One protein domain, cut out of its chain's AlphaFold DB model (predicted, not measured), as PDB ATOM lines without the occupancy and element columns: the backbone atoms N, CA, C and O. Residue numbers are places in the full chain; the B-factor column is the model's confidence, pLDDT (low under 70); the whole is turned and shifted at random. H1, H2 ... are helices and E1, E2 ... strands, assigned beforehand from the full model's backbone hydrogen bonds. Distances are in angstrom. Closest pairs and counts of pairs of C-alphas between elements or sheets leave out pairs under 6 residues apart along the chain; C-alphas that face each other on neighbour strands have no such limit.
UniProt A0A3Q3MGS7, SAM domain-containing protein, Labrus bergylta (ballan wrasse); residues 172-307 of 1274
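AT A GLANCE: This is residues 172 to 307 of the 1274 residues of the protein "SAM domain-containing protein" of Labrus bergylta (ballan wrasse) (UniProt A0A3Q3MGS7). A small sheet of three short parallel strands stands in the middle, with H3 packed on it and the short H1 and H2 beside H3; away from these, H4 and H7 touch each other and only graze the sheet, and H5 lies close to both of them but not on the sheet. H6 lies off the sheet, its centre 17.7 A from the mean of the C-alphas, reached by a loop, residues 248 to 263, and a tail with no named element, residues 283 to 307, follows H7 and runs along the outside, its C-alphas 13 to 23 A from that mean. The 136 printed residues hold seven named helices and three named strands, in the order H1 H2 E1 H3 E2 H4 H5 E3 H6 H7, and the sheet runs E1 E3 E2, all parallel. The class is mixed, helices and strands, though under half of the residues, 59 of 136, are in named elements. The whole is compact, with a radius of gyration of the C-alphas of 15.4 A, and rounded, spanning 40 by 35 by 28 A.

HOW THE PARTS SIT: Helices H1, residues 178 to 181, and H2, residues 185 to 189, come first and meet only through their link. Strand E1, residues 194 to 197, is an edge strand. Helix H3, residues 208 to 215, is on the sheet at a height over the sheet of 9.4 A. H1 and H3 only just touch, with 3 pairs of C-alphas within 8 A, the closest those of Val 181 and Leu 208, 5.9 A apart. H2 and H3 also only just touch, with 3 such pairs, the closest C-alphas being those of Asn 188 and Tyr 212, 6.0 A apart. Strand E2, residues 218 to 221, is the other edge strand. Helix H4, residues 223 to 226, only grazes the sheet. Helix H5, residues 230 to 236, is close to H4 but not clearly touching; the closest C-alphas, those of Tyr 226 and Val 233, are 6.1 A apart. Strand E3, residues 243 to 247, is the inner strand. E1 and E3 are parallel at 23 degrees, with N 195 and O 244 within hydrogen-bond range at 2.8 A. E3 and E2 are parallel at 36 degrees, with N 221 and O 245 at 2.8 A. E1, H3 and E2 form a split strand-helix-strand unit, two parallel strands with a helix between them in the chain and E3 between them in the sheet; E2, H4, H5 and E3 form a unit whose strands are neighbours. Both crossovers are right-handed. Helix H6, residues 264 to 270, and helix H7, residues 272 to 282, are near each other and meet only through their link. H7 touches H4, the closest C-alphas being those of Tyr 226 and Leu 278, 5.3 A apart, and only grazes the sheet. Every O i to N i+4 pair is within hydrogen-bond range in H5, H6 and H7; H3 has 3 of 4, H2 has 0 of 1 but 2 of 2 O i to N i+3 pairs, and H1 and H4 are too short for an i+4 pair.

IN THESE COORDINATES: H1 begins at C-alpha 178, (25.359, 39.009, -8.584). H3 is 11.6 A from first to last C-alpha, H6 10.0 A and H5 9.9 A. E3, the longest strand, measures 13.0 A and begins at C-alpha 243, (36.335, 20.703, -3.841); E1 measures 9.7 A and E2 9.3 A. H7, the longest helix, measures 15.4 A and ends at C-alpha 282, (48.757, 23.670, -0.711).

THE WHOLE: The two C-alphas farthest apart, those of Glu 255 and Glu 292, are 42.8 A apart. The printed part has no cut. The link from E3 to H6, 16 residues, is long. The mean pLDDT of the printed part is 70.4, and 42 residues are under 70, among them residues 172 to 180 and 282 to 307.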
ATOM      1  N   THR A 172      41.761  32.261  -8.367       33.16
ATOM      2  CA  THR A 172      41.282  33.363  -7.515       33.16
ATOM      3  C   THR A 172      40.215  34.146  -8.272       33.16
ATOM      4  O   THR A 172      40.503  34.710  -9.324       33.16
ATOM      5  N   PHE A 173      38.990  34.177  -7.740       39.19
ATOM      6  CA  PHE A 173      37.862  34.928  -8.294       39.19
ATOM      7  C   PHE A 173      37.414  35.997  -7.298       39.19
ATOM      8  O   PHE A 173      37.269  35.714  -6.113       39.19
ATOM      9  N   GLN A 174      37.147  37.206  -7.788       40.66
ATOM     10  CA  GLN A 174      36.480  38.258  -7.024       40.66
ATOM     11  C   GLN A 174      35.316  38.799  -7.871       40.66
ATOM     12  O   GLN A 174      35.527  39.708  -8.673       40.66
ATOM     13  N   PRO A 175      34.107  38.207  -7.793       42.12
ATOM     14  CA  PRO A 175      32.949  38.755  -8.491       42.12
ATOM     15  C   PRO A 175      32.549  40.095  -7.857       42.12
ATOM     16  O   PRO A 175      32.461  40.221  -6.640       42.12
ATOM     17  N   GLY A 176      32.327  41.108  -8.694       45.88
ATOM     18  CA  GLY A 176      31.916  42.450  -8.279       45.88
ATOM     19  C   GLY A 176      30.397  42.642  -8.198       45.88
ATOM     20  O   GLY A 176      29.955  43.643  -7.638       45.88
ATOM     21  N   SER A 177      29.582  41.720  -8.740       55.06
ATOM     22  CA  SER A 177      28.114  41.772  -8.626       55.06
ATOM     23  C   SER A 177      27.408  40.415  -8.866       55.06
ATOM     24  O   SER A 177      27.925  39.569  -9.600       55.06
ATOM     25  N   PRO A 178      26.184  40.203  -8.326       59.72
ATOM     26  CA  PRO A 178      25.359  39.009  -8.584       59.72
ATOM     27  C   PRO A 178      25.072  38.733 -10.069       59.72
ATOM     28  O   PRO A 178      24.914  37.588 -10.486       59.72
ATOM     29  N   GLU A 179      25.033  39.784 -10.889       62.94
ATOM     30  CA  GLU A 179      24.790  39.704 -12.335       62.94
ATOM     31  C   GLU A 179      25.954  39.045 -13.088       62.94
ATOM     32  O   GLU A 179      25.754  38.543 -14.192       62.94
ATOM     33  N   GLN A 180      27.156  39.012 -12.503       65.62
ATOM     34  CA  GLN A 180      28.335  38.378 -13.095       65.62
ATOM     35  C   GLN A 180      28.358  36.856 -12.884       65.62
ATOM     36  O   GLN A 180      28.904  36.130 -13.716       65.62
ATOM     37  N   VAL A 181      27.712  36.345 -11.827       70.56
ATOM     38  CA  VAL A 181      27.696  34.908 -11.479       70.56
ATOM     39  C   VAL A 181      27.093  34.057 -12.605       70.56
ATOM     40  O   VAL A 181      27.570  32.955 -12.883       70.56
ATOM     41  N   GLN A 182      26.101  34.585 -13.334       73.06
ATOM     42  CA  GLN A 182      25.483  33.887 -14.471       73.06
ATOM     43  C   GLN A 182      26.460  33.610 -15.629       73.06
ATOM     44  O   GLN A 182      26.214  32.699 -16.425       73.06
ATOM     45  N   TYR A 183      27.551  34.377 -15.709       73.69
ATOM     46  CA  TYR A 183      28.612  34.247 -16.705       73.69
ATOM     47  C   TYR A 183      29.800  33.426 -16.190       73.69
ATOM     48  O   TYR A 183      30.821  33.368 -16.849       73.69
ATOM     49  N   LEU A 184      29.691  32.756 -15.040       72.81
ATOM     50  CA  LEU A 184      30.734  31.864 -14.511       72.81
ATOM     51  C   LEU A 184      30.315  30.384 -14.561       72.81
ATOM     52  O   LEU A 184      30.862  29.537 -13.856       72.81
ATOM     53  N   LYS A 185      29.347  30.036 -15.421       72.31
ATOM     54  CA  LYS A 185      28.798  28.671 -15.549       72.31
ATOM     55  C   LYS A 185      29.836  27.630 -15.968       72.31
ATOM     56  O   LYS A 185      29.658  26.451 -15.652       72.31
ATOM     57  N   PHE A 186      30.908  28.030 -16.652       73.62
ATOM     58  CA  PHE A 186      32.013  27.136 -16.996       73.62
ATOM     59  C   PHE A 186      32.657  26.497 -15.752       73.62
ATOM     60  O   PHE A 186      33.068  25.339 -15.824       73.62
ATOM     61  N   LEU A 187      32.650  27.172 -14.590       74.38
ATOM     62  CA  LEU A 187      33.168  26.617 -13.333       74.38
ATOM     63  C   LEU A 187      32.450  25.327 -12.933       74.38
ATOM     64  O   LEU A 187      33.088  24.390 -12.469       74.38
ATOM     65  N   ASN A 188      31.149  25.215 -13.213       75.06
ATOM     66  CA  ASN A 188      30.368  24.014 -12.903       75.06
ATOM     67  C   ASN A 188      30.812  22.790 -13.727       75.06
ATOM     68  O   ASN A 188      30.465  21.649 -13.398       75.06
ATOM     69  N   LYS A 189      31.569  23.001 -14.813       73.75
ATOM     70  CA  LYS A 189      32.156  21.927 -15.623       73.75
ATOM     71  C   LYS A 189      33.505  21.464 -15.083       73.75
ATOM     72  O   LYS A 189      33.825  20.296 -15.276       73.75
ATOM     73  N   LEU A 190      34.211  22.294 -14.321       70.44
ATOM     74  CA  LEU A 190      35.488  21.955 -13.698       70.44
ATOM     75  C   LEU A 190      35.279  21.208 -12.375       70.44
ATOM     76  O   LEU A 190      34.287  21.416 -11.677       70.44
ATOM     77  N   LYS A 191      36.222  20.327 -12.025       70.19
ATOM     78  CA  LYS A 191      36.319  19.734 -10.687       70.19
ATOM     79  C   LYS A 191      37.448  20.435  -9.936       70.19
ATOM     80  O   LYS A 191      38.596  20.008  -9.981       70.19
ATOM     81  N   LEU A 192      37.121  21.554  -9.296       73.94
ATOM     82  CA  LEU A 192      38.107  22.415  -8.642       73.94
ATOM     83  C   LEU A 192      38.733  21.710  -7.430       73.94
ATOM     84  O   LEU A 192      38.022  21.073  -6.651       73.94
ATOM     85  N   PHE A 193      40.049  21.844  -7.246       73.56
ATOM     86  CA  PHE A 193      40.740  21.321  -6.063       73.56
ATOM     87  C   PHE A 193      40.476  22.198  -4.829       73.56
ATOM     88  O   PHE A 193      39.960  21.719  -3.819       73.56
ATOM     89  N   CYS A 194      40.790  23.493  -4.929       78.62
ATOM     90  CA  CYS A 194      40.654  24.467  -3.850       78.62
ATOM     91  C   CYS A 194      40.298  25.855  -4.411       78.62
ATOM     92  O   CYS A 194      40.842  26.252  -5.442       78.62
ATOM     93  N   VAL A 195      39.414  26.588  -3.730       79.56
ATOM     94  CA  VAL A 195      38.979  27.953  -4.067       79.56
ATOM     95  C   VAL A 195      39.231  28.864  -2.870       79.56
ATOM     96  O   VAL A 195      38.812  28.539  -1.761       79.56
ATOM     97  N   LEU A 196      39.905  29.997  -3.089       77.44
ATOM     98  CA  LEU A 196      40.090  31.042  -2.078       77.44
ATOM     99  C   LEU A 196      39.088  32.165  -2.332       77.44
ATOM    100  O   LEU A 196      39.222  32.900  -3.308       77.44
ATOM    101  N   ASP A 197      38.094  32.279  -1.461       76.50
ATOM    102  CA  ASP A 197      36.967  33.191  -1.609       76.50
ATOM    103  C   ASP A 197      37.029  34.316  -0.574       76.50
ATOM    104  O   ASP A 197      37.076  34.075   0.631       76.50
ATOM    105  N   PHE A 198      37.052  35.558  -1.044       77.00
ATOM    106  CA  PHE A 198      37.118  36.751  -0.199       77.00
ATOM    107  C   PHE A 198      35.762  37.453  -0.050       77.00
ATOM    108  O   PHE A 198      35.696  38.464   0.650       77.00
ATOM    109  N   ASP A 199      34.703  36.934  -0.675       75.19
ATOM    110  CA  ASP A 199      33.347  37.464  -0.572       75.19
ATOM    111  C   ASP A 199      32.575  36.789   0.587       75.19
ATOM    112  O   ASP A 199      32.256  35.593   0.516       75.19
ATOM    113  N   PRO A 200      32.241  37.526   1.667       81.25
ATOM    114  CA  PRO A 200      31.503  36.976   2.803       81.25
ATOM    115  C   PRO A 200      30.052  36.583   2.470       81.25
ATOM    116  O   PRO A 200      29.452  35.820   3.237       81.25
ATOM    117  N   ASP A 201      29.494  37.061   1.350       82.38
ATOM    118  CA  ASP A 201      28.136  36.758   0.884       82.38
ATOM    119  C   ASP A 201      28.089  35.621  -0.153       82.38
ATOM    120  O   ASP A 201      27.009  35.232  -0.608       82.38
ATOM    121  N   SER A 202      29.222  34.994  -0.479       81.69
ATOM    122  CA  SER A 202      29.307  33.999  -1.556       81.69
ATOM    123  C   SER A 202      28.460  32.725  -1.331       81.69
ATOM    124  O   SER A 202      28.004  32.107  -2.294       81.69
ATOM    125  N   ASN A 203      28.171  32.333  -0.077       84.75
ATOM    126  CA  ASN A 203      27.263  31.207   0.239       84.75
ATOM    127  C   ASN A 203      25.773  31.616   0.338       84.75
ATOM    128  O   ASN A 203      24.916  30.768   0.587       84.75
ATOM    129  N   THR A 204      25.444  32.901   0.168       82.06
ATOM    130  CA  THR A 204      24.048  33.373   0.118       82.06
ATOM    131  C   THR A 204      23.417  33.072  -1.246       82.06
ATOM    132  O   THR A 204      24.126  32.777  -2.202       82.06
ATOM    133  N   GLN A 205      22.088  33.173  -1.375       78.06
ATOM    134  CA  GLN A 205      21.349  32.810  -2.603       78.06
ATOM    135  C   GLN A 205      21.835  33.500  -3.893       78.06
ATOM    136  O   GLN A 205      21.563  33.012  -4.985       78.06
ATOM    137  N   VAL A 206      22.531  34.633  -3.780       74.44
ATOM    138  CA  VAL A 206      23.048  35.419  -4.914       74.44
ATOM    139  C   VAL A 206      24.561  35.265  -5.128       74.44
ATOM    140  O   VAL A 206      25.113  35.874  -6.041       74.44
ATOM    141  N   GLY A 207      25.230  34.474  -4.288       78.12
ATOM    142  CA  GLY A 207      26.681  34.333  -4.264       78.12
ATOM    143  C   GLY A 207      27.233  33.224  -5.168       78.12
ATOM    144  O   GLY A 207      26.525  32.310  -5.608       78.12
ATOM    145  N   LEU A 208      28.538  33.294  -5.447       81.50
ATOM    146  CA  LEU A 208      29.224  32.374  -6.359       81.50
ATOM    147  C   LEU A 208      29.314  30.945  -5.802       81.50
ATOM    148  O   LEU A 208      29.051  29.988  -6.534       81.50
ATOM    149  N   CYS A 209      29.646  30.792  -4.517       84.38
ATOM    150  CA  CYS A 209      29.705  29.493  -3.846       84.38
ATOM    151  C   CYS A 209      28.341  28.795  -3.885       84.38
ATOM    152  O   CYS A 209      28.261  27.610  -4.210       84.38
ATOM    153  N   HIS A 210      27.262  29.539  -3.622       85.31
ATOM    154  CA  HIS A 210      25.898  29.022  -3.706       85.31
ATOM    155  C   HIS A 210      25.583  28.495  -5.110       85.31
ATOM    156  O   HIS A 210      25.218  27.327  -5.249       85.31
ATOM    157  N   SER A 211      25.827  29.306  -6.148       83.94
ATOM    158  CA  SER A 211      25.637  28.926  -7.558       83.94
ATOM    159  C   SER A 211      26.462  27.691  -7.959       83.94
ATOM    160  O   SER A 211      25.951  26.769  -8.600       83.94
ATOM    161  N   TYR A 212      27.729  27.605  -7.533       84.56
ATOM    162  CA  TYR A 212      28.553  26.413  -7.767       84.56
ATOM    163  C   TYR A 212      27.948  25.179  -7.085       84.56
ATOM    164  O   TYR A 212      27.812  24.119  -7.705       84.56
ATOM    165  N   ARG A 213      27.503  25.325  -5.828       87.06
ATOM    166  CA  ARG A 213      26.888  24.253  -5.030       87.06
ATOM    167  C   ARG A 213      25.527  23.790  -5.544       87.06
ATOM    168  O   ARG A 213      25.053  22.731  -5.117       87.06
ATOM    169  N   GLU A 214      24.887  24.508  -6.464       86.25
ATOM    170  CA  GLU A 214      23.700  24.007  -7.165       86.25
ATOM    171  C   GLU A 214      24.052  22.835  -8.094       86.25
ATOM    172  O   GLU A 214      23.312  21.850  -8.150       86.25
ATOM    173  N   SER A 215      25.205  22.907  -8.771       83.81
ATOM    174  CA  SER A 215      25.620  21.953  -9.816       83.81
ATOM    175  C   SER A 215      26.739  20.992  -9.405       83.81
ATOM    176  O   SER A 215      26.836  19.895  -9.962       83.81
ATOM    177  N   ARG A 216      27.578  21.385  -8.445       86.56
ATOM    178  CA  ARG A 216      28.742  20.651  -7.924       86.56
ATOM    179  C   ARG A 216      28.672  20.562  -6.399       86.56
ATOM    180  O   ARG A 216      27.883  21.263  -5.772       86.56
ATOM    181  N   TRP A 217      29.465  19.696  -5.775       88.12
ATOM    182  CA  TRP A 217      29.640  19.722  -4.316       88.12
ATOM    183  C   TRP A 217      30.934  20.446  -3.928       88.12
ATOM    184  O   TRP A 217      31.976  20.233  -4.541       88.12
ATOM    185  N   ALA A 218      30.874  21.266  -2.876       87.88
ATOM    186  CA  ALA A 218      32.035  21.900  -2.261       87.88
ATOM    187  C   ALA A 218      31.910  21.871  -0.733       87.88
ATOM    188  O   ALA A 218      30.827  22.131  -0.200       87.88
ATOM    189  N   ASN A 219      33.015  21.560  -0.053       89.81
ATOM    190  CA  ASN A 219      33.133  21.661   1.400       89.81
ATOM    191  C   ASN A 219      33.544  23.089   1.775       89.81
ATOM    192  O   ASN A 219      34.436  23.654   1.147       89.81
ATOM    193  N   LEU A 220      32.886  23.674   2.777       90.25
ATOM    194  CA  LEU A 220      33.085  25.067   3.166       90.25
ATOM    195  C   LEU A 220      34.084  25.170   4.320       90.25
ATOM    196  O   LEU A 220      33.783  24.738   5.439       90.25
ATOM    197  N   HIS A 221      35.241  25.771   4.063       89.75
ATOM    198  CA  HIS A 221      36.368  25.829   4.993       89.75
ATOM    199  C   HIS A 221      36.790  27.255   5.356       89.75
ATOM    200  O   HIS A 221      36.383  28.235   4.731       89.75
ATOM    201  N   THR A 222      37.663  27.354   6.357       87.81
ATOM    202  CA  THR A 222      38.401  28.560   6.743       87.81
ATOM    203  C   THR A 222      39.914  28.318   6.659       87.81
ATOM    204  O   THR A 222      40.357  27.179   6.842       87.81
ATOM    205  N   PRO A 223      40.738  29.362   6.448       84.75
ATOM    206  CA  PRO A 223      42.191  29.213   6.313       84.75
ATOM    207  C   PRO A 223      42.864  28.478   7.484       84.75
ATOM    208  O   PRO A 223      43.722  27.623   7.278       84.75
ATOM    209  N   SER A 224      42.402  28.714   8.713       86.69
ATOM    210  CA  SER A 224      42.916  28.073   9.931       86.69
ATOM    211  C   SER A 224      42.797  26.540   9.962       86.69
ATOM    212  O   SER A 224      43.512  25.888  10.720       86.69
ATOM    213  N   GLN A 225      41.929  25.934   9.142       88.38
ATOM    214  CA  GLN A 225      41.757  24.476   9.098       88.38
ATOM    215  C   GLN A 225      42.893  23.742   8.366       88.38
ATOM    216  O   GLN A 225      42.979  22.519   8.455       88.38
ATOM    217  N   TYR A 226      43.769  24.468   7.670       86.06
ATOM    218  CA  TYR A 226      44.894  23.908   6.913       86.06
ATOM    219  C   TYR A 226      46.187  23.774   7.731       86.06
ATOM    220  O   TYR A 226      47.248  23.457   7.197       86.06
ATOM    221  N   GLN A 227      46.106  23.998   9.041       85.06
ATOM    222  CA  GLN A 227      47.232  23.904   9.963       85.06
ATOM    223  C   GLN A 227      47.318  22.486  10.556       85.06
ATOM    224  O   GLN A 227      46.336  21.973  11.096       85.06
ATOM    225  N   GLY A 228      48.493  21.846  10.505       83.75
ATOM    226  CA  GLY A 228      48.729  20.537  11.130       83.75
ATOM    227  C   GLY A 228      49.625  19.599  10.319       83.75
ATOM    228  O   GLY A 228      50.341  20.024   9.419       83.75
ATOM    229  N   GLN A 229      49.596  18.306  10.659       78.94
ATOM    230  CA  GLN A 229      50.273  17.264   9.876       78.94
ATOM    231  C   GLN A 229      49.568  17.047   8.532       78.94
ATOM    232  O   GLN A 229      48.339  16.949   8.499       78.94
ATOM    233  N   ILE A 230      50.352  16.901   7.463       75.00
ATOM    234  CA  ILE A 230      49.896  16.799   6.069       75.00
ATOM    235  C   ILE A 230      48.813  15.735   5.879       75.00
ATOM    236  O   ILE A 230      47.687  16.076   5.508       75.00
ATOM    237  N   ASP A 231      49.097  14.487   6.254       72.75
ATOM    238  CA  ASP A 231      48.151  13.371   6.119       72.75
ATOM    239  C   ASP A 231      46.822  13.625   6.845       72.75
ATOM    240  O   ASP A 231      45.744  13.269   6.364       72.75
ATOM    241  N   SER A 232      46.890  14.266   8.017       80.19
ATOM    242  CA  SER A 232      45.711  14.588   8.823       80.19
ATOM    243  C   SER A 232      44.856  15.649   8.140       80.19
ATOM    244  O   SER A 232      43.643  15.487   8.055       80.19
ATOM    245  N   VAL A 233      45.467  16.713   7.613       83.31
ATOM    246  CA  VAL A 233      44.745  17.788   6.920       83.31
ATOM    247  C   VAL A 233      44.124  17.273   5.617       83.31
ATOM    248  O   VAL A 233      42.930  17.482   5.405       83.31
ATOM    249  N   ILE A 234      44.876  16.524   4.796       78.81
ATOM    250  CA  ILE A 234      44.366  15.903   3.558       78.81
ATOM    251  C   ILE A 234      43.131  15.049   3.854       78.81
ATOM    252  O   ILE A 234      42.093  15.199   3.204       78.81
ATOM    253  N   LYS A 235      43.225  14.189   4.875       81.06
ATOM    254  CA  LYS A 235      42.137  13.303   5.289       81.06
ATOM    255  C   LYS A 235      40.946  14.068   5.868       81.06
ATOM    256  O   LYS A 235      39.812  13.797   5.488       81.06
ATOM    257  N   ASN A 236      41.180  15.005   6.784       83.12
ATOM    258  CA  ASN A 236      40.117  15.713   7.498       83.12
ATOM    259  C   ASN A 236      39.311  16.636   6.582       83.12
ATOM    260  O   ASN A 236      38.101  16.748   6.771       83.12
ATOM    261  N   LEU A 237      39.962  17.262   5.596       85.94
ATOM    262  CA  LEU A 237      39.332  18.183   4.643       85.94
ATOM    263  C   LEU A 237      38.836  17.494   3.360       85.94
ATOM    264  O   LEU A 237      38.277  18.157   2.487       85.94
ATOM    265  N   ASN A 238      39.011  16.169   3.236       82.38
ATOM    266  CA  ASN A 238      38.691  15.400   2.027       82.38
ATOM    267  C   ASN A 238      39.339  15.984   0.753       82.38
ATOM    268  O   ASN A 238      38.714  16.015  -0.316       82.38
ATOM    269  N   LEU A 239      40.595  16.433   0.854       78.00
ATOM    270  CA  LEU A 239      41.333  16.951  -0.302       78.00
ATOM    271  C   LEU A 239      41.466  15.858  -1.382       78.00
ATOM    272  O   LEU A 239      41.395  14.665  -1.084       78.00
ATOM    273  N   TYR A 240      41.586  16.262  -2.651       74.19
ATOM    274  CA  TYR A 240      41.541  15.416  -3.869       74.19
ATOM    275  C   TYR A 240      40.204  14.723  -4.156       74.19
ATOM    276  O   TYR A 240      39.872  14.490  -5.320       74.19
ATOM    277  N   LYS A 241      39.416  14.412  -3.122       77.25
ATOM    278  CA  LYS A 241      38.110  13.757  -3.252       77.25
ATOM    279  C   LYS A 241      37.022  14.767  -3.605       77.25
ATOM    280  O   LYS A 241      36.227  14.505  -4.510       77.25
ATOM    281  N   GLN A 242      37.014  15.915  -2.927       85.12
ATOM    282  CA  GLN A 242      36.000  16.965  -3.065       85.12
ATOM    283  C   GLN A 242      36.637  18.353  -3.175       85.12
ATOM    284  O   GLN A 242      37.756  18.564  -2.713       85.12
ATOM    285  N   THR A 243      35.908  19.301  -3.770       84.81
ATOM    286  CA  THR A 243      36.335  20.703  -3.841       84.81
ATOM    287  C   THR A 243      36.353  21.322  -2.448       84.81
ATOM    288  O   THR A 243      35.354  21.263  -1.726       84.81
ATOM    289  N   SER A 244      37.465  21.962  -2.100       86.81
ATOM    290  CA  SER A 244      37.567  22.809  -0.914       86.81
ATOM    291  C   SER A 244      37.252  24.265  -1.261       86.81
ATOM    292  O   SER A 244      37.908  24.844  -2.123       86.81
ATOM    293  N   TRP A 245      36.268  24.866  -0.598       89.06
ATOM    294  CA  TRP A 245      35.892  26.268  -0.772       89.06
ATOM    295  C   TRP A 245      36.207  27.050   0.500       89.06
ATOM    296  O   TRP A 245      35.523  26.905   1.512       89.06
ATOM    297  N   VAL A 246      37.266  27.855   0.472       86.25
ATOM    298  CA  VAL A 246      37.844  28.493   1.658       86.25
ATOM    299  C   VAL A 246      37.438  29.960   1.733       86.25
ATOM    300  O   VAL A 246      37.817  30.747   0.875       86.25
ATOM    301  N   PHE A 247      36.720  30.341   2.789       84.88
ATOM    302  CA  PHE A 247      36.328  31.728   3.043       84.88
ATOM    303  C   PHE A 247      37.440  32.482   3.776       84.88
ATOM    304  O   PHE A 247      37.688  32.269   4.965       84.88
ATOM    305  N   CYS A 248      38.105  33.381   3.061       79.50
ATOM    306  CA  CYS A 248      39.266  34.139   3.509       79.50
ATOM    307  C   CYS A 248      38.911  35.439   4.246       79.50
ATOM    308  O   CYS A 248      39.779  35.976   4.933       79.50
ATOM    309  N   ASN A 249      37.679  35.954   4.131       81.56
ATOM    310  CA  ASN A 249      37.274  37.225   4.754       81.56
ATOM    311  C   ASN A 249      35.881  37.188   5.420       81.56
ATOM    312  O   ASN A 249      35.110  38.139   5.335       81.56
ATOM    313  N   GLY A 250      35.566  36.095   6.119       81.06
ATOM    314  CA  GLY A 250      34.313  35.953   6.873       81.06
ATOM    315  C   GLY A 250      33.174  35.291   6.086       81.06
ATOM    316  O   GLY A 250      33.351  34.873   4.946       81.06
ATOM    317  N   ARG A 251      32.021  35.131   6.752       85.81
ATOM    318  CA  ARG A 251      30.804  34.463   6.259       85.81
ATOM    319  C   ARG A 251      29.558  35.068   6.901       85.81
ATOM    320  O   ARG A 251      29.263  34.785   8.065       85.81
ATOM    321  N   HIS A 252      28.795  35.853   6.148       83.94
ATOM    322  CA  HIS A 252      27.595  36.528   6.661       83.94
ATOM    323  C   HIS A 252      26.430  35.587   6.959       83.94
ATOM    324  O   HIS A 252      25.551  35.918   7.757       83.94
ATOM    325  N   ASP A 253      26.426  34.393   6.371       83.12
ATOM    326  CA  ASP A 253      25.412  33.402   6.681       83.12
ATOM    327  C   ASP A 253      25.585  32.814   8.090       83.12
ATOM    328  O   ASP A 253      24.610  32.318   8.635       83.12
ATOM    329  N   LEU A 254      26.749  32.906   8.742       81.06
ATOM    330  CA  LEU A 254      26.976  32.359  10.085       81.06
ATOM    331  C   LEU A 254      26.867  33.420  11.194       81.06
ATOM    332  O   LEU A 254      27.312  34.554  11.060       81.06
ATOM    333  N   GLU A 255      26.346  33.023  12.358       71.44
ATOM    334  CA  GLU A 255      26.317  33.881  13.551       71.44
ATOM    335  C   GLU A 255      27.657  33.816  14.313       71.44
ATOM    336  O   GLU A 255      28.223  32.734  14.502       71.44
ATOM    337  N   GLY A 256      28.158  34.963  14.789       70.25
ATOM    338  CA  GLY A 256      29.351  35.064  15.645       70.25
ATOM    339  C   GLY A 256      30.357  36.128  15.198       70.25
ATOM    340  O   GLY A 256      30.455  36.456  14.020       70.25
ATOM    341  N   ASP A 257      31.131  36.672  16.143       69.44
ATOM    342  CA  ASP A 257      32.086  37.759  15.866       69.44
ATOM    343  C   ASP A 257      33.259  37.341  14.963       69.44
ATOM    344  O   ASP A 257      33.822  38.188  14.275       69.44
ATOM    345  N   SER A 258      33.614  36.051  14.931       69.62
ATOM    346  CA  SER A 258      34.682  35.501  14.082       69.62
ATOM    347  C   SER A 258      34.319  35.413  12.598       69.62
ATOM    348  O   SER A 258      35.209  35.239  11.778       69.62
ATOM    349  N   ASN A 259      33.031  35.517  12.258       78.50
ATOM    350  CA  ASN A 259      32.533  35.367  10.887       78.50
ATOM    351  C   ASN A 259      32.257  36.714  10.208       78.50
ATOM    352  O   ASN A 259      31.787  36.747   9.076       78.50
ATOM    353  N   LYS A 260      32.524  37.829  10.898       81.06
ATOM    354  CA  LYS A 260      32.322  39.176  10.363       81.06
ATOM    355  C   LYS A 260      33.387  39.516   9.329       81.06
ATOM    356  O   LYS A 260      34.561  39.212   9.536       81.06
ATOM    357  N   GLU A 261      32.972  40.219   8.282       82.56
ATOM    358  CA  GLU A 261      33.884  40.831   7.325       82.56
ATOM    359  C   GLU A 261      34.869  41.768   8.041       82.56
ATOM    360  O   GLU A 261      34.494  42.576   8.903       82.56
ATOM    361  N   LEU A 262      36.153  41.650   7.697       79.56
ATOM    362  CA  LEU A 262      37.201  42.509   8.225       79.56
ATOM    363  C   LEU A 262      37.607  43.538   7.169       79.56
ATOM    364  O   LEU A 262      37.834  43.215   6.007       79.56
ATOM    365  N   ASN A 263      37.778  44.791   7.596       78.62
ATOM    366  CA  ASN A 263      38.449  45.782   6.757       78.62
ATOM    367  C   ASN A 263      39.921  45.396   6.530       78.62
ATOM    368  O   ASN A 263      40.505  44.671   7.338       78.62
ATOM    369  N   TYR A 264      40.536  45.939   5.476       67.94
ATOM    370  CA  TYR A 264      41.895  45.589   5.048       67.94
ATOM    371  C   TYR A 264      42.926  45.531   6.191       67.94
ATOM    372  O   TYR A 264      43.628  44.536   6.339       67.94
ATOM    373  N   TRP A 265      42.991  46.552   7.051       71.00
ATOM    374  CA  TRP A 265      43.976  46.599   8.142       71.00
ATOM    375  C   TRP A 265      43.737  45.537   9.219       71.00
ATOM    376  O   TRP A 265      44.685  44.958   9.752       71.00
ATOM    377  N   ASN A 266      42.473  45.270   9.549       75.25
ATOM    378  CA  ASN A 266      42.121  44.216  10.495       75.25
ATOM    379  C   ASN A 266      42.325  42.824   9.891       75.25
ATOM    380  O   ASN A 266      42.790  41.937  10.604       75.25
ATOM    381  N   TRP A 267      42.029  42.654   8.601       78.44
ATOM    382  CA  TRP A 267      42.271  41.422   7.854       78.44
ATOM    383  C   TRP A 267      43.769  41.109   7.779       78.44
ATOM    384  O   TRP A 267      44.193  40.019   8.165       78.44
ATOM    385  N   LEU A 268      44.591  42.104   7.423       67.69
ATOM    386  CA  LEU A 268      46.049  41.982   7.368       67.69
ATOM    387  C   LEU A 268      46.627  41.536   8.719       67.69
ATOM    388  O   LEU A 268      47.492  40.669   8.782       67.69
ATOM    389  N   ARG A 269      46.115  42.094   9.823       73.06
ATOM    390  CA  ARG A 269      46.596  41.784  11.174       73.06
ATOM    391  C   ARG A 269      46.121  40.430  11.711       73.06
ATOM    392  O   ARG A 269      46.829  39.841  12.524       73.06
ATOM    393  N   LYS A 270      44.904  39.993  11.368       75.38
ATOM    394  CA  LYS A 270      44.242  38.847  12.020       75.38
ATOM    395  C   LYS A 270      44.118  37.598  11.150       75.38
ATOM    396  O   LYS A 270      43.997  36.525  11.722       75.38
ATOM    397  N   SER A 271      44.119  37.736   9.826       71.38
ATOM    398  CA  SER A 271      43.735  36.662   8.895       71.38
ATOM    399  C   SER A 271      44.780  36.385   7.811       71.38
ATOM    400  O   SER A 271      44.839  35.262   7.320       71.38
ATOM    401  N   CYS A 272      45.642  37.354   7.471       72.94
ATOM    402  CA  CYS A 272      46.677  37.184   6.438       72.94
ATOM    403  C   CYS A 272      47.608  35.997   6.720       72.94
ATOM    404  O   CYS A 272      47.814  35.161   5.846       72.94
ATOM    405  N   SER A 273      48.085  35.863   7.962       73.69
ATOM    406  CA  SER A 273      48.980  34.762   8.347       73.69
ATOM    407  C   SER A 273      48.339  33.380   8.169       73.69
ATOM    408  O   SER A 273      49.012  32.441   7.750       73.69
ATOM    409  N   ASP A 274      47.034  33.244   8.422       78.38
ATOM    410  CA  ASP A 274      46.343  31.966   8.223       78.38
ATOM    411  C   ASP A 274      46.205  31.630   6.727       78.38
ATOM    412  O   ASP A 274      46.330  30.469   6.342       78.38
ATOM    413  N   VAL A 275      45.990  32.637   5.870       74.12
ATOM    414  CA  VAL A 275      45.944  32.468   4.404       74.12
ATOM    415  C   VAL A 275      47.329  32.133   3.833       74.12
ATOM    416  O   VAL A 275      47.444  31.278   2.954       74.12
ATOM    417  N   GLU A 276      48.391  32.740   4.365       66.88
ATOM    418  CA  GLU A 276      49.781  32.387   4.046       66.88
ATOM    419  C   GLU A 276      50.113  30.945   4.457       66.88
ATOM    420  O   GLU A 276      50.764  30.208   3.724       66.88
ATOM    421  N   GLN A 277      49.636  30.470   5.605       76.00
ATOM    422  CA  GLN A 277      49.856  29.074   5.994       76.00
ATOM    423  C   GLN A 277      49.068  28.097   5.114       76.00
ATOM    424  O   GLN A 277      49.618  27.089   4.672       76.00
ATOM    425  N   LEU A 278      47.810  28.422   4.806       79.19
ATOM    426  CA  LEU A 278      46.952  27.675   3.884       79.19
ATOM    427  C   LEU A 278      47.617  27.460   2.524       79.19
ATOM    428  O   LEU A 278      47.666  26.342   2.015       79.19
ATOM    429  N   VAL A 279      48.124  28.526   1.912       68.12
ATOM    430  CA  VAL A 279      48.720  28.404   0.582       68.12
ATOM    431  C   VAL A 279      50.087  27.701   0.659       68.12
ATOM    432  O   VAL A 279      50.419  26.971  -0.265       68.12
ATOM    433  N   SER A 280      50.827  27.805   1.770       66.56
ATOM    434  CA  SER A 280      52.106  27.110   1.977       66.56
ATOM    435  C   SER A 280      51.882  25.607   2.077       66.56
ATOM    436  O   SER A 280      52.606  24.821   1.473       66.56
ATOM    437  N   PHE A 281      50.807  25.214   2.763       76.62
ATOM    438  CA  PHE A 281      50.333  23.840   2.802       76.62
ATOM    439  C   PHE A 281      49.975  23.321   1.404       76.62
ATOM    440  O   PHE A 281      50.424  22.247   1.019       76.62
ATOM    441  N   ILE A 282      49.176  24.077   0.639       67.38
ATOM    442  CA  ILE A 282      48.757  23.670  -0.711       67.38
ATOM    443  C   ILE A 282      49.961  23.541  -1.649       67.38
ATOM    444  O   ILE A 282      49.978  22.637  -2.471       67.38
ATOM    445  N   CYS A 283      50.968  24.403  -1.514       61.47
ATOM    446  CA  CYS A 283      52.189  24.373  -2.321       61.47
ATOM    447  C   CYS A 283      53.251  23.376  -1.809       61.47
ATOM    448  O   CYS A 283      54.378  23.389  -2.298       61.47
ATOM    449  N   ASN A 284      52.949  22.536  -0.812       60.47
ATOM    450  CA  ASN A 284      53.887  21.526  -0.323       60.47
ATOM    451  C   ASN A 284      53.982  20.346  -1.317       60.47
ATOM    452  O   ASN A 284      52.931  19.808  -1.657       60.47
ATOM    453  N   PRO A 285      55.181  19.867  -1.710       52.75
ATOM    454  CA  PRO A 285      55.338  18.766  -2.674       52.75
ATOM    455  C   PRO A 285      54.698  17.435  -2.249       52.75
ATOM    456  O   PRO A 285      54.309  16.639  -3.097       52.75
ATOM    457  N   GLU A 286      54.584  17.178  -0.941       53.81
ATOM    458  CA  GLU A 286      53.934  15.975  -0.394       53.81
ATOM    459  C   GLU A 286      52.402  16.061  -0.442       53.81
ATOM    460  O   GLU A 286      51.715  15.045  -0.463       53.81
ATOM    461  N   VAL A 287      51.851  17.277  -0.444       56.00
ATOM    462  CA  VAL A 287      50.417  17.525  -0.627       56.00
ATOM    463  C   VAL A 287      50.160  17.561  -2.126       56.00
ATOM    464  O   VAL A 287      49.428  16.759  -2.698       56.00
ATOM    465  N   PHE A 288      50.800  18.488  -2.801       50.94
ATOM    466  CA  PHE A 288      50.622  18.753  -4.203       50.94
ATOM    467  C   PHE A 288      51.911  18.374  -4.924       50.94
ATOM    468  O   PHE A 288      52.810  19.193  -5.090       50.94
ATOM    469  N   SER A 289      52.010  17.103  -5.321       39.97
ATOM    470  CA  SER A 289      53.121  16.632  -6.143       39.97
ATOM    471  C   SER A 289      52.876  17.085  -7.580       39.97
ATOM    472  O   SER A 289      52.177  16.426  -8.349       39.97
ATOM    473  N   MET A 290      53.401  18.260  -7.916       40.97
ATOM    474  CA  MET A 290      53.927  18.454  -9.259       40.97
ATOM    475  C   MET A 290      55.242  17.680  -9.317       40.97
ATOM    476  O   MET A 290      56.047  17.741  -8.379       40.97
ATOM    477  N   GLU A 291      55.457  16.910 -10.383       38.28
ATOM    478  CA  GLU A 291      56.835  16.677 -10.796       38.28
ATOM    479  C   GLU A 291      57.447  18.066 -10.956       38.28
ATOM    480  O   GLU A 291      56.952  18.855 -11.749       38.28
ATOM    481  N   GLU A 292      58.462  18.346 -10.140       40.25
ATOM    482  CA  GLU A 292      59.120  19.647 -10.003       40.25
ATOM    483  C   GLU A 292      58.371  20.623  -9.077       40.25
ATOM    484  O   GLU A 292      57.288  21.123  -9.352       40.25
ATOM    485  N   VAL A 293      58.972  20.850  -7.901       32.75
ATOM    486  CA  VAL A 293      59.308  22.165  -7.322       32.75
ATOM    487  C   VAL A 293      59.492  22.005  -5.807       32.75
ATOM    488  O   VAL A 293      58.634  21.501  -5.091       32.75
ATOM    489  N   SER A 294      60.646  22.442  -5.305       28.80
ATOM    490  CA  SER A 294      60.954  22.560  -3.880       28.80
ATOM    491  C   SER A 294      60.992  24.038  -3.485       28.80
ATOM    492  O   SER A 294      61.615  24.838  -4.171       28.80
ATOM    493  N   SER A 295      60.430  24.312  -2.302       26.27
ATOM    494  CA  SER A 295      60.600  25.464  -1.390       26.27
ATOM    495  C   SER A 295      59.942  26.824  -1.691       26.27
ATOM    496  O   SER A 295      60.434  27.621  -2.471       26.27
ATOM    497  N   CYS A 296      58.918  27.120  -0.870       27.52
ATOM    498  CA  CYS A 296      58.461  28.430  -0.366       27.52
ATOM    499  C   CYS A 296      57.783  29.445  -1.317       27.52
ATOM    500  O   CYS A 296      58.410  30.294  -1.937       27.52
ATOM    501  N   PHE A 297      56.446  29.426  -1.250       34.19
ATOM    502  CA  PHE A 297      55.405  30.459  -1.430       34.19
ATOM    503  C   PHE A 297      55.436  31.495  -2.567       34.19
ATOM    504  O   PHE A 297      54.360  31.798  -3.068       34.19
ATOM    505  N   HIS A 298      56.574  31.999  -3.029       42.97
ATOM    506  CA  HIS A 298      56.677  32.782  -4.272       42.97
ATOM    507  C   HIS A 298      57.868  32.353  -5.145       42.97
ATOM    508  O   HIS A 298      57.842  32.635  -6.331       42.97
ATOM    509  N   GLU A 299      58.823  31.581  -4.615       36.47
ATOM    510  CA  GLU A 299      59.879  30.914  -5.403       36.47
ATOM    511  C   GLU A 299      59.459  29.495  -5.856       36.47
ATOM    512  O   GLU A 299      60.197  28.817  -6.562       36.47
ATOM    513  N   ALA A 300      58.268  29.032  -5.441       36.16
ATOM    514  CA  ALA A 300      57.810  27.639  -5.553       36.16
ATOM    515  C   ALA A 300      56.643  27.389  -6.525       36.16
ATOM    516  O   ALA A 300      56.030  26.323  -6.488       36.16
ATOM    517  N   ILE A 301      56.265  28.365  -7.339       41.75
ATOM    518  CA  ILE A 301      55.329  28.134  -8.440       41.75
ATOM    519  C   ILE A 301      56.177  28.341  -9.678       41.75
ATOM    520  O   ILE A 301      56.632  29.461  -9.882       41.75
ATOM    521  N   GLU A 302      56.433  27.291 -10.461       42.75
ATOM    522  CA  GLU A 302      57.022  27.524 -11.776       42.75
ATOM    523  C   GLU A 302      56.130  28.509 -12.532       42.75
ATOM    524  O   GLU A 302      54.911  28.356 -12.647       42.75
ATOM    525  N   GLU A 303      56.780  29.579 -12.964       48.47
ATOM    526  CA  GLU A 303      56.240  30.894 -13.300       48.47
ATOM    527  C   GLU A 303      55.402  30.876 -14.604       48.47
ATOM    528  O   GLU A 303      54.915  31.904 -15.065       48.47
ATOM    529  N   GLU A 304      55.184  29.687 -15.180       43.22
ATOM    530  CA  GLU A 304      54.449  29.404 -16.422       43.22
ATOM    531  C   GLU A 304      52.979  28.962 -16.211       43.22
ATOM    532  O   GLU A 304      52.275  28.673 -17.178       43.22
ATOM    533  N   MET A 305      52.488  28.895 -14.963       44.81
ATOM    534  CA  MET A 305      51.229  28.195 -14.630       44.81
ATOM    535  C   MET A 305      50.064  29.072 -14.118       44.81
ATOM    536  O   MET A 305      49.044  28.527 -13.679       44.81
ATOM    537  N   ILE A 306      50.160  30.409 -14.147       49.22
ATOM    538  CA  ILE A 306      49.113  31.314 -13.623       49.22
ATOM    539  C   ILE A 306      48.469  32.120 -14.755       49.22
ATOM    540  O   ILE A 306      49.087  32.995 -15.340       49.22
ATOM    541  N   ILE A 307      47.178  31.888 -15.009       52.75
ATOM    542  CA  ILE A 307      46.420  32.634 -16.025       52.75
ATOM    543  C   ILE A 307      45.683  33.814 -15.389       52.75
ATOM    544  O   ILE A 307      44.863  33.634 -14.483       52.75
TER     545      ILE A 307